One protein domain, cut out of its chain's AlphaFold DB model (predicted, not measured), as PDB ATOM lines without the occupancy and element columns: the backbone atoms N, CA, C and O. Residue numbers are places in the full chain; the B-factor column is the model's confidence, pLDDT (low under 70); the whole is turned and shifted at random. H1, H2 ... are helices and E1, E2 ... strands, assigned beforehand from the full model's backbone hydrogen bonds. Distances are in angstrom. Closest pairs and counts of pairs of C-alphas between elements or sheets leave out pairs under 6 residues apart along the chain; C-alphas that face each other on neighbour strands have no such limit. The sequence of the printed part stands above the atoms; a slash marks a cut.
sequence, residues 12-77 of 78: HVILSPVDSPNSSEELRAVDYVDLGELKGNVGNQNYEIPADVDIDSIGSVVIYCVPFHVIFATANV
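AT A GLANCE: This is residues 12 to 77 of the 78 residues of the protein "DM13 domain-containing protein" of Acidimicrobiia bacterium (UniProt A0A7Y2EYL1). The model is a single strongly twisted sheet of four antiparallel strands, with one short helix, H1, on one face near an end of the sheet. On the side away from H1, the long link of residues 38 to 59 swings out in a wide loop from the end of E2 to the start of E3. The printed part has 66 residues with one named helix and four named strands, in the order E1, H1, E2, E3, E4 along the chain, and the sheet runs E2, E1, E3, E4. The class is mostly strand, although under half of the residues, 28 of 66, are in named elements. The whole is compact, with a radius of gyration of the C-alphas of 11.2 A and spans of 28 by 26 by 18 A.

HOW THE PARTS SIT: In the sheet, the inner strands E1, residues 12 to 16, and E3, residues 60 to 65, are antiparallel neighbours at 145 degrees. Their pairs within hydrogen-bond range include N 14 and O 62 at 2.8 A and N 62 and O 14 at 2.8 A. The edge strand E2, residues 33 to 37, is antiparallel to E1 at 166 degrees, with N 15 and O 33 at 2.8 A and N 35 and O 13 at 2.8 A. The other edge strand, E4, residues 70 to 76, forms a hairpin with E3 at 164 degrees, with N 61 and O 75 at 2.8 A and N 63 and O 73 at 2.8 A. E2 is apart from both E3 and E4. From edge to edge the strands' lines turn by 62 degrees. H1, residues 24 to 28, is on the sheet at a height of 6.7 A, beside the strands and over none of them. Its closest C-alphas to E4 are those of Ser 24 and Val 70, 5.8 A apart. Its closest to E1 are those of Leu 27 and Ser 16, 7.1 A apart. In H1 every O i to N i+4 pair is within hydrogen-bond range.

IN THESE COORDINATES: E1 begins at C-alpha 12, (-2.065, -0.702, 38.688), and spans 12.3 A. E2 spans 12.2 A and E3 15.9 A. E4, the longest strand with 7 residues, spans 17.4 A and ends at C-alpha 76, (11.747, 1.924, 47.027). H1 spans 6.1 A from C-alpha 24, (-0.711, -8.283, 49.061).

THE WHOLE: The C-alphas farthest apart are those of Ala 29 and Gly 43, at 30.2 A. The link from E2 to E3 is long, with 22 residues whose C-alphas lie 9 to 17 A from the mean of all C-alphas. The links from H1 to E2 and from E3 to E4 are tight, and that from E1 to H1 is short. The printed part has no cut. Its mean pLDDT is 91.5, and no printed residue is under 70.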
ATOM      1  N   HIS A  12      -1.906  -2.019  38.084       95.31
ATOM      2  CA  HIS A  12      -2.065  -0.702  38.688       95.31
ATOM      3  C   HIS A  12      -0.752  -0.219  39.301       95.31
ATOM      4  O   HIS A  12       0.087  -1.028  39.710       95.31
ATOM      5  N   VAL A  13      -0.588   1.101  39.377       95.56
ATOM      6  CA  VAL A  13       0.533   1.754  40.057       95.56
ATOM      7  C   VAL A  13       0.071   2.257  41.416       95.56
ATOM      8  O   VAL A  13      -0.788   3.129  41.502       95.56
ATOM      9  N   ILE A  14       0.667   1.721  42.474       96.06
ATOM     10  CA  ILE A  14       0.308   2.011  43.859       96.06
ATOM     11  C   ILE A  14       1.466   2.725  44.560       96.06
ATOM     12  O   ILE A  14       2.617   2.311  44.431       96.06
ATOM     13  N   LEU A  15       1.164   3.766  45.337       96.25
ATOM     14  CA  LEU A  15       2.076   4.354  46.319       96.25
ATOM     15  C   LEU A  15       1.797   3.737  47.690       96.25
ATOM     16  O   LEU A  15       0.666   3.776  48.173       96.25
ATOM     17  N   SER A  16       2.825   3.171  48.310       96.25
ATOM     18  CA  SER A  16       2.745   2.489  49.599       96.25
ATOM     19  C   SER A  16       3.627   3.191  50.633       96.25
ATOM     20  O   SER A  16       4.777   3.508  50.321       96.25
ATOM     21  N   PRO A  17       3.161   3.368  51.883       95.31
ATOM     22  CA  PRO A  17       4.002   3.860  52.973       95.31
ATOM     23  C   PRO A  17       5.015   2.816  53.473       95.31
ATOM     24  O   PRO A  17       5.921   3.133  54.232       95.31
ATOM     25  N   VAL A  18       4.877   1.555  53.056       94.38
ATOM     26  CA  VAL A  18       5.825   0.479  53.373       94.38
ATOM     27  C   VAL A  18       6.945   0.474  52.335       94.38
ATOM     28  O   VAL A  18       6.663   0.422  51.140       94.38
ATOM     29  N   ASP A  19       8.204   0.453  52.775       91.75
ATOM     30  CA  ASP A  19       9.396   0.454  51.911       91.75
ATOM     31  C   ASP A  19       9.477  -0.715  50.924       91.75
ATOM     32  O   ASP A  19      10.008  -0.590  49.820       91.75
ATOM     33  N   SER A  20       9.017  -1.894  51.333       90.31
ATOM     34  CA  SER A  20       9.092  -3.114  50.530       90.31
ATOM     35  C   SER A  20       8.016  -4.104  50.972       90.31
ATOM     36  O   SER A  20       8.330  -5.048  51.700       90.31
ATOM     37  N   PRO A  21       6.747  -3.891  50.579       90.38
ATOM     38  CA  PRO A  21       5.677  -4.811  50.922       90.38
ATOM     39  C   PRO A  21       5.961  -6.203  50.344       90.38
ATOM     40  O   PRO A  21       6.169  -6.356  49.139       90.38
ATOM     41  N   ASN A  22       5.968  -7.228  51.197       87.88
ATOM     42  CA  ASN A  22       6.313  -8.604  50.816       87.88
ATOM     43  C   ASN A  22       5.089  -9.444  50.434       87.88
ATOM     44  O   ASN A  22       5.221 -10.595  50.015       87.88
ATOM     45  N   SER A  23       3.878  -8.919  50.623       92.25
ATOM     46  CA  SER A  23       2.626  -9.623  50.339       92.25
ATOM     47  C   SER A  23       1.488  -8.646  50.074       92.25
ATOM     48  O   SER A  23       1.485  -7.518  50.564       92.25
ATOM     49  N   SER A  24       0.480  -9.092  49.324       91.56
ATOM     50  CA  SER A  24      -0.711  -8.283  49.061       91.56
ATOM     51  C   SER A  24      -1.544  -8.024  50.315       91.56
ATOM     52  O   SER A  24      -2.192  -6.988  50.396       91.56
ATOM     53  N   GLU A  25      -1.506  -8.918  51.304       93.69
ATOM     54  CA  GLU A  25      -2.127  -8.698  52.615       93.69
ATOM     55  C   GLU A  25      -1.485  -7.520  53.358       93.69
ATOM     56  O   GLU A  25      -2.200  -6.671  53.878       93.69
ATOM     57  N   GLU A  26      -0.153  -7.430  53.351       93.62
ATOM     58  CA  GLU A  26       0.592  -6.330  53.977       93.62
ATOM     59  C   GLU A  26       0.308  -5.000  53.276       93.62
ATOM     60  O   GLU A  26      -0.017  -4.014  53.932       93.62
ATOM     61  N   LEU A  27       0.329  -4.998  51.937       93.06
ATOM     62  CA  LEU A  27      -0.009  -3.817  51.144       93.06
ATOM     63  C   LEU A  27      -1.442  -3.333  51.408       93.06
ATOM     64  O   LEU A  27      -1.676  -2.137  51.472       93.06
ATOM     65  N   ARG A  28      -2.405  -4.244  51.590       91.31
ATOM     66  CA  ARG A  28      -3.815  -3.896  51.851       91.31
ATOM     67  C   ARG A  28      -4.116  -3.573  53.313       91.31
ATOM     68  O   ARG A  28      -5.208  -3.094  53.601       91.31
ATOM     69  N   ALA A  29      -3.190  -3.867  54.223       94.06
ATOM     70  CA  ALA A  29      -3.308  -3.532  55.638       94.06
ATOM     71  C   ALA A  29      -2.898  -2.080  55.941       94.06
ATOM     72  O   ALA A  29      -3.134  -1.606  57.053       94.06
ATOM     73  N   VAL A  30      -2.293  -1.392  54.971       93.06
ATOM     74  CA  VAL A  30      -1.896   0.015  55.063       93.06
ATOM     75  C   VAL A  30      -2.752   0.888  54.153       93.06
ATOM     76  O   VAL A  30      -3.370   0.404  53.204       93.06
ATOM     77  N   ASP A  31      -2.777   2.185  54.445       92.94
ATOM     78  CA  ASP A  31      -3.414   3.176  53.582       92.94
ATOM     79  C   ASP A  31      -2.479   3.455  52.396       92.94
ATOM     80  O   ASP A  31      -1.433   4.089  52.545       92.94
ATOM     81  N   TYR A  32      -2.801   2.872  51.242       94.75
ATOM     82  CA  TYR A  32      -2.053   3.042  49.999       94.75
ATOM     83  C   TYR A  32      -2.844   3.902  49.015       94.75
ATOM     84  O   TYR A  32      -4.075   3.934  49.035       94.75
ATOM     85  N   VAL A  33      -2.137   4.551  48.091       96.00
ATOM     86  CA  VAL A  33      -2.758   5.377  47.050       96.00
ATOM     87  C   VAL A  33      -2.672   4.657  45.715       96.00
ATOM     88  O   VAL A  33      -1.581   4.373  45.229       96.00
ATOM     89  N   ASP A  34      -3.821   4.380  45.105       95.69
ATOM     90  CA  ASP A  34      -3.894   3.890  43.730       95.69
ATOM     91  C   ASP A  34      -3.806   5.070  42.752       95.69
ATOM     92  O   ASP A  34      -4.685   5.931  42.722       95.69
ATOM     93  N   LEU A  35      -2.738   5.122  41.951       95.31
ATOM     94  CA  LEU A  35      -2.562   6.118  40.886       95.31
ATOM     95  C   LEU A  35      -3.247   5.702  39.574       95.31
ATOM     96  O   LEU A  35      -3.249   6.465  38.603       95.31
ATOM     97  N   GLY A  36      -3.827   4.500  39.555       94.50
ATOM     98  CA  GLY A  36      -4.591   3.938  38.454       94.50
ATOM     99  C   GLY A  36      -3.814   2.939  37.602       94.50
ATOM    100  O   GLY A  36      -2.705   2.506  37.932       94.50
ATOM    101  N   GLU A  37      -4.436   2.574  36.483       93.94
ATOM    102  CA  GLU A  37      -3.941   1.553  35.564       93.94
ATOM    103  C   GLU A  37      -2.563   1.898  34.979       93.94
ATOM    104  O   GLU A  37      -2.268   3.030  34.577       93.94
ATOM    105  N   LEU A  38      -1.730   0.868  34.858       91.75
ATOM    106  CA  LEU A  38      -0.444   0.921  34.198       91.75
ATOM    107  C   LEU A  38      -0.656   1.180  32.700       91.75
ATOM    108  O   LEU A  38      -1.107   0.314  31.954       91.75
ATOM    109  N   LYS A  39      -0.247   2.362  32.235       86.81
ATOM    110  CA  LYS A  39      -0.496   2.836  30.855       86.81
ATOM    111  C   LYS A  39       0.260   2.062  29.760       86.81
ATOM    112  O   LYS A  39       0.025   2.279  28.576       86.81
ATOM    113  N   GLY A  40       1.214   1.218  30.145       80.81
ATOM    114  CA  GLY A  40       2.182   0.574  29.263       80.81
ATOM    115  C   GLY A  40       3.225  -0.220  30.050       80.81
ATOM    116  O   GLY A  40       3.587   0.137  31.171       80.81
ATOM    117  N   ASN A  41       3.701  -1.315  29.467       73.69
ATOM    118  CA  ASN A  41       4.624  -2.251  30.109       73.69
ATOM    119  C   ASN A  41       6.111  -1.929  29.859       73.69
ATOM    120  O   ASN A  41       6.969  -2.607  30.418       73.69
ATOM    121  N   VAL A  42       6.406  -0.928  29.018       73.75
ATOM    122  CA  VAL A  42       7.759  -0.449  28.699       73.75
ATOM    123  C   VAL A  42       7.757   1.076  28.596       73.75
ATOM    124  O   VAL A  42       6.844   1.654  28.005       73.75
ATOM    125  N   GLY A  43       8.814   1.711  29.101       77.50
ATOM    126  CA  GLY A  43       9.062   3.145  28.939       77.50
ATOM    127  C   GLY A  43       8.591   3.998  30.117       77.50
ATOM    128  O   GLY A  43       8.113   3.492  31.130       77.50
ATOM    129  N   ASN A  44       8.783   5.314  30.003       82.56
ATOM    130  CA  ASN A  44       8.505   6.250  31.093       82.56
ATOM    131  C   ASN A  44       6.997   6.404  31.321       82.56
ATOM    132  O   ASN A  44       6.241   6.637  30.378       82.56
ATOM    133  N   GLN A  45       6.587   6.352  32.587       82.75
ATOM    134  CA  GLN A  45       5.193   6.460  32.999       82.75
ATOM    135  C   GLN A  45       5.027   7.652  33.935       82.75
ATOM    136  O   GLN A  45       5.752   7.774  34.918       82.75
ATOM    137  N   ASN A  46       4.063   8.522  33.638       89.88
ATOM    138  CA  ASN A  46       3.769   9.685  34.470       89.88
ATOM    139  C   ASN A  46       2.347   9.592  35.025       89.88
ATOM    140  O   ASN A  46       1.385   9.417  34.266       89.88
ATOM    141  N   TYR A  47       2.225   9.769  36.336       91.88
ATOM    142  CA  TYR A  47       0.968   9.763  37.075       91.88
ATOM    143  C   TYR A  47       0.830  11.068  37.851       91.88
ATOM    144  O   TYR A  47       1.828  11.661  38.260       91.88
ATOM    145  N   GLU A  48      -0.403  11.536  38.000       92.38
ATOM    146  CA  GLU A  48      -0.695  12.683  38.851       92.38
ATOM    147  C   GLU A  48      -0.821  12.190  40.290       92.38
ATOM    148  O   GLU A  48      -1.548  11.234  40.554       92.38
ATOM    149  N   ILE A  49      -0.086  12.819  41.206       91.94
ATOM    150  CA  ILE A  49      -0.188  12.519  42.632       91.94
ATOM    151  C   ILE A  49      -1.261  13.447  43.215       91.94
ATOM    152  O   ILE A  49      -1.161  14.664  43.025       91.94
ATOM    153  N   PRO A  50      -2.286  12.917  43.908       91.50
ATOM    154  CA  PRO A  50      -3.297  13.753  44.543       91.50
ATOM    155  C   PRO A  50      -2.666  14.722  45.551       91.50
ATOM    156  O   PRO A  50      -1.753  14.359  46.284       91.50
ATOM    157  N   ALA A  51      -3.182  15.951  45.627       91.00
ATOM    158  CA  ALA A  51      -2.591  17.014  46.450       91.00
ATOM    159  C   ALA A  51      -2.625  16.754  47.971       91.00
ATOM    160  O   ALA A  51      -1.922  17.434  48.713       91.00
ATOM    161  N   ASP A  52      -3.451  15.810  48.423       90.50
ATOM    162  CA  ASP A  52      -3.576  15.404  49.831       90.50
ATOM    163  C   ASP A  52      -2.571  14.302  50.223       90.50
ATOM    164  O   ASP A  52      -2.464  13.941  51.390       90.50
ATOM    165  N   VAL A  53      -1.817  13.761  49.256       91.88
ATOM    166  CA  VAL A  53      -0.818  12.721  49.519       91.88
ATOM    167  C   VAL A  53       0.450  13.349  50.082       91.88
ATOM    168  O   VAL A  53       1.120  14.141  49.417       91.88
ATOM    169  N   ASP A  54       0.808  12.935  51.293       91.75
ATOM    170  CA  ASP A  54       2.106  13.238  51.881       91.75
ATOM    171  C   ASP A  54       3.192  12.378  51.220       91.75
ATOM    172  O   ASP A  54       3.282  11.172  51.447       91.75
ATOM    173  N   ILE A  55       3.993  12.999  50.352       90.00
ATOM    174  CA  ILE A  55       5.033  12.306  49.572       90.00
ATOM    175  C   ILE A  55       6.167  11.794  50.477       90.00
ATOM    176  O   ILE A  55       6.764  10.769  50.166       90.00
ATOM    177  N   ASP A  56       6.438  12.475  51.596       91.38
ATOM    178  CA  ASP A  56       7.485  12.088  52.558       91.38
ATOM    179  C   ASP A  56       7.146  10.770  53.278       91.38
ATOM    180  O   ASP A  56       8.031  10.007  53.650       91.38
ATOM    181  N   SER A  57       5.854  10.456  53.399       91.44
ATOM    182  CA  SER A  57       5.363   9.197  53.961       91.44
ATOM    183  C   SER A  57       5.375   8.020  52.977       91.44
ATOM    184  O   SER A  57       4.999   6.916  53.371       91.44
ATOM    185  N   ILE A  58       5.763   8.207  51.710       94.94
ATOM    186  CA  ILE A  58       5.779   7.128  50.709       94.94
ATOM    187  C   ILE A  58       7.110   6.376  50.753       94.94
ATOM    188  O   ILE A  58       8.150   6.914  50.389       94.94
ATOM    189  N   GLY A  59       7.058   5.093  51.115       94.38
ATOM    190  CA  GLY A  59       8.224   4.206  51.125       94.38
ATOM    191  C   GLY A  59       8.457   3.481  49.797       94.38
ATOM    192  O   GLY A  59       9.593   3.175  49.442       94.38
ATOM    193  N   SER A  60       7.412   3.181  49.019       95.88
ATOM    194  CA  SER A  60       7.591   2.499  47.732       95.88
ATOM    195  C   SER A  60       6.511   2.764  46.691       95.88
ATOM    196  O   SER A  60       5.373   3.123  46.994       95.88
ATOM    197  N   VAL A  61       6.888   2.517  45.437       95.44
ATOM    198  CA  VAL A  61       5.993   2.366  44.292       95.44
ATOM    199  C   VAL A  61       5.839   0.877  43.992       95.44
ATOM    200  O   VAL A  61       6.829   0.159  43.839       95.44
ATOM    201  N   VAL A  62       4.599   0.408  43.880       95.56
ATOM    202  CA  VAL A  62       4.252  -1.002  43.685       95.56
ATOM    203  C   VAL A  62       3.450  -1.164  42.399       95.56
ATOM    204  O   VAL A  62       2.470  -0.455  42.177       95.56
ATOM    205  N   ILE A  63       3.835  -2.124  41.561       94.69
ATOM    206  CA  ILE A  63       3.010  -2.585  40.442       94.69
ATOM    207  C   ILE A  63       2.160  -3.746  40.941       94.69
ATOM    208  O   ILE A  63       2.686  -4.794  41.324       94.69
ATOM    209  N   TYR A  64       0.846  -3.559  40.940       94.94
ATOM    210  CA  TYR A  64      -0.104  -4.490  41.534       94.94
ATOM    211  C   TYR A  64      -1.084  -5.018  40.498       94.94
ATOM    212  O   TYR A  64      -1.644  -4.256  39.723       94.94
ATOM    213  N   CYS A  65      -1.324  -6.325  40.496       94.12
ATOM    214  CA  CYS A  65      -2.362  -6.926  39.671       94.12
ATOM    215  C   CYS A  65      -3.643  -7.061  40.489       94.12
ATOM    216  O   CYS A  65      -3.726  -7.912  41.383       94.12
ATOM    217  N   VAL A  66      -4.643  -6.243  40.167       91.56
ATOM    218  CA  VAL A  66      -5.931  -6.194  40.870       91.56
ATOM    219  C   VAL A  66      -6.670  -7.540  40.860       91.56
ATOM    220  O   VAL A  66      -7.034  -8.002  41.942       91.56
ATOM    221  N   PRO A  67      -6.860  -8.240  39.720       91.12
ATOM    222  CA  PRO A  67      -7.680  -9.453  39.688       91.12
ATOM    223  C   PRO A  67      -7.064 -10.623  40.459       91.12
ATOM    224  O   PRO A  67      -7.788 -11.449  41.014       91.12
ATOM    225  N   PHE A  68      -5.733 -10.708  40.497       90.38
ATOM    226  CA  PHE A  68      -5.023 -11.800  41.165       90.38
ATOM    227  C   PHE A  68      -4.513 -11.433  42.554       90.38
ATOM    228  O   PHE A  68      -4.066 -12.312  43.285       90.38
ATOM    229  N   HIS A  69      -4.608 -10.160  42.933       91.62
ATOM    230  CA  HIS A  69      -4.108  -9.629  44.189       91.62
ATOM    231  C   HIS A  69      -2.635  -9.973  44.447       91.62
ATOM    232  O   HIS A  69      -2.274 -10.417  45.540       91.62
ATOM    233  N   VAL A  70      -1.781  -9.784  43.442       92.38
ATOM    234  CA  VAL A  70      -0.343 -10.086  43.521       92.38
ATOM    235  C   VAL A  70       0.500  -8.852  43.221       92.38
ATOM    236  O   VAL A  70       0.136  -8.016  42.392       92.38
ATOM    237  N   ILE A  71       1.648  -8.765  43.890       93.31
ATOM    238  CA  ILE A  71       2.671  -7.749  43.643       93.31
ATOM    239  C   ILE A  71       3.552  -8.238  42.489       93.31
ATOM    240  O   ILE A  71       4.129  -9.320  42.566       93.31
ATOM    241  N   PHE A  72       3.631  -7.452  41.418       91.38
ATOM    242  CA  PHE A  72       4.468  -7.741  40.250       91.38
ATOM    243  C   PHE A  72       5.871  -7.158  40.396       91.38
ATOM    244  O   PHE A  72       6.849  -7.798  40.016       91.38
ATOM    245  N   ALA A  73       5.965  -5.941  40.925       91.50
ATOM    246  CA  ALA A  73       7.227  -5.250  41.133       91.50
ATOM    247  C   ALA A  73       7.090  -4.229  42.260       91.50
ATOM    248  O   ALA A  73       6.006  -3.687  42.478       91.50
ATOM    249  N   THR A  74       8.209  -3.935  42.912       93.69
ATOM    250  CA  THR A  74       8.312  -2.920  43.960       93.69
ATOM    251  C   THR A  74       9.593  -2.130  43.743       93.69
ATOM    252  O   THR A  74      10.643  -2.717  43.476       93.69
ATOM    253  N   ALA A  75       9.513  -0.810  43.868       92.88
ATOM    254  CA  ALA A  75      10.654   0.093  43.851       92.88
ATOM    255  C   ALA A  75      10.583   1.017  45.069       92.88
ATOM    256  O   ALA A  75       9.563   1.659  45.302       92.88
ATOM    257  N   ASN A  76      11.659   1.072  45.847       92.75
ATOM    258  CA  ASN A  76      11.747   1.924  47.027       92.75
ATOM    259  C   ASN A  76      11.973   3.390  46.618       92.75
ATOM    260  O   ASN A  76      12.693   3.652  45.649       92.75
ATOM    261  N   VAL A  77      11.348   4.329  47.328       86.94
ATOM    262  CA  VAL A  77      11.566   5.768  47.123       86.94
ATOM    263  C   VAL A  77      12.767   6.185  47.975       86.94
ATOM    264  O   VAL A  77      12.820   5.870  49.156       86.94
TER     265      VAL A  77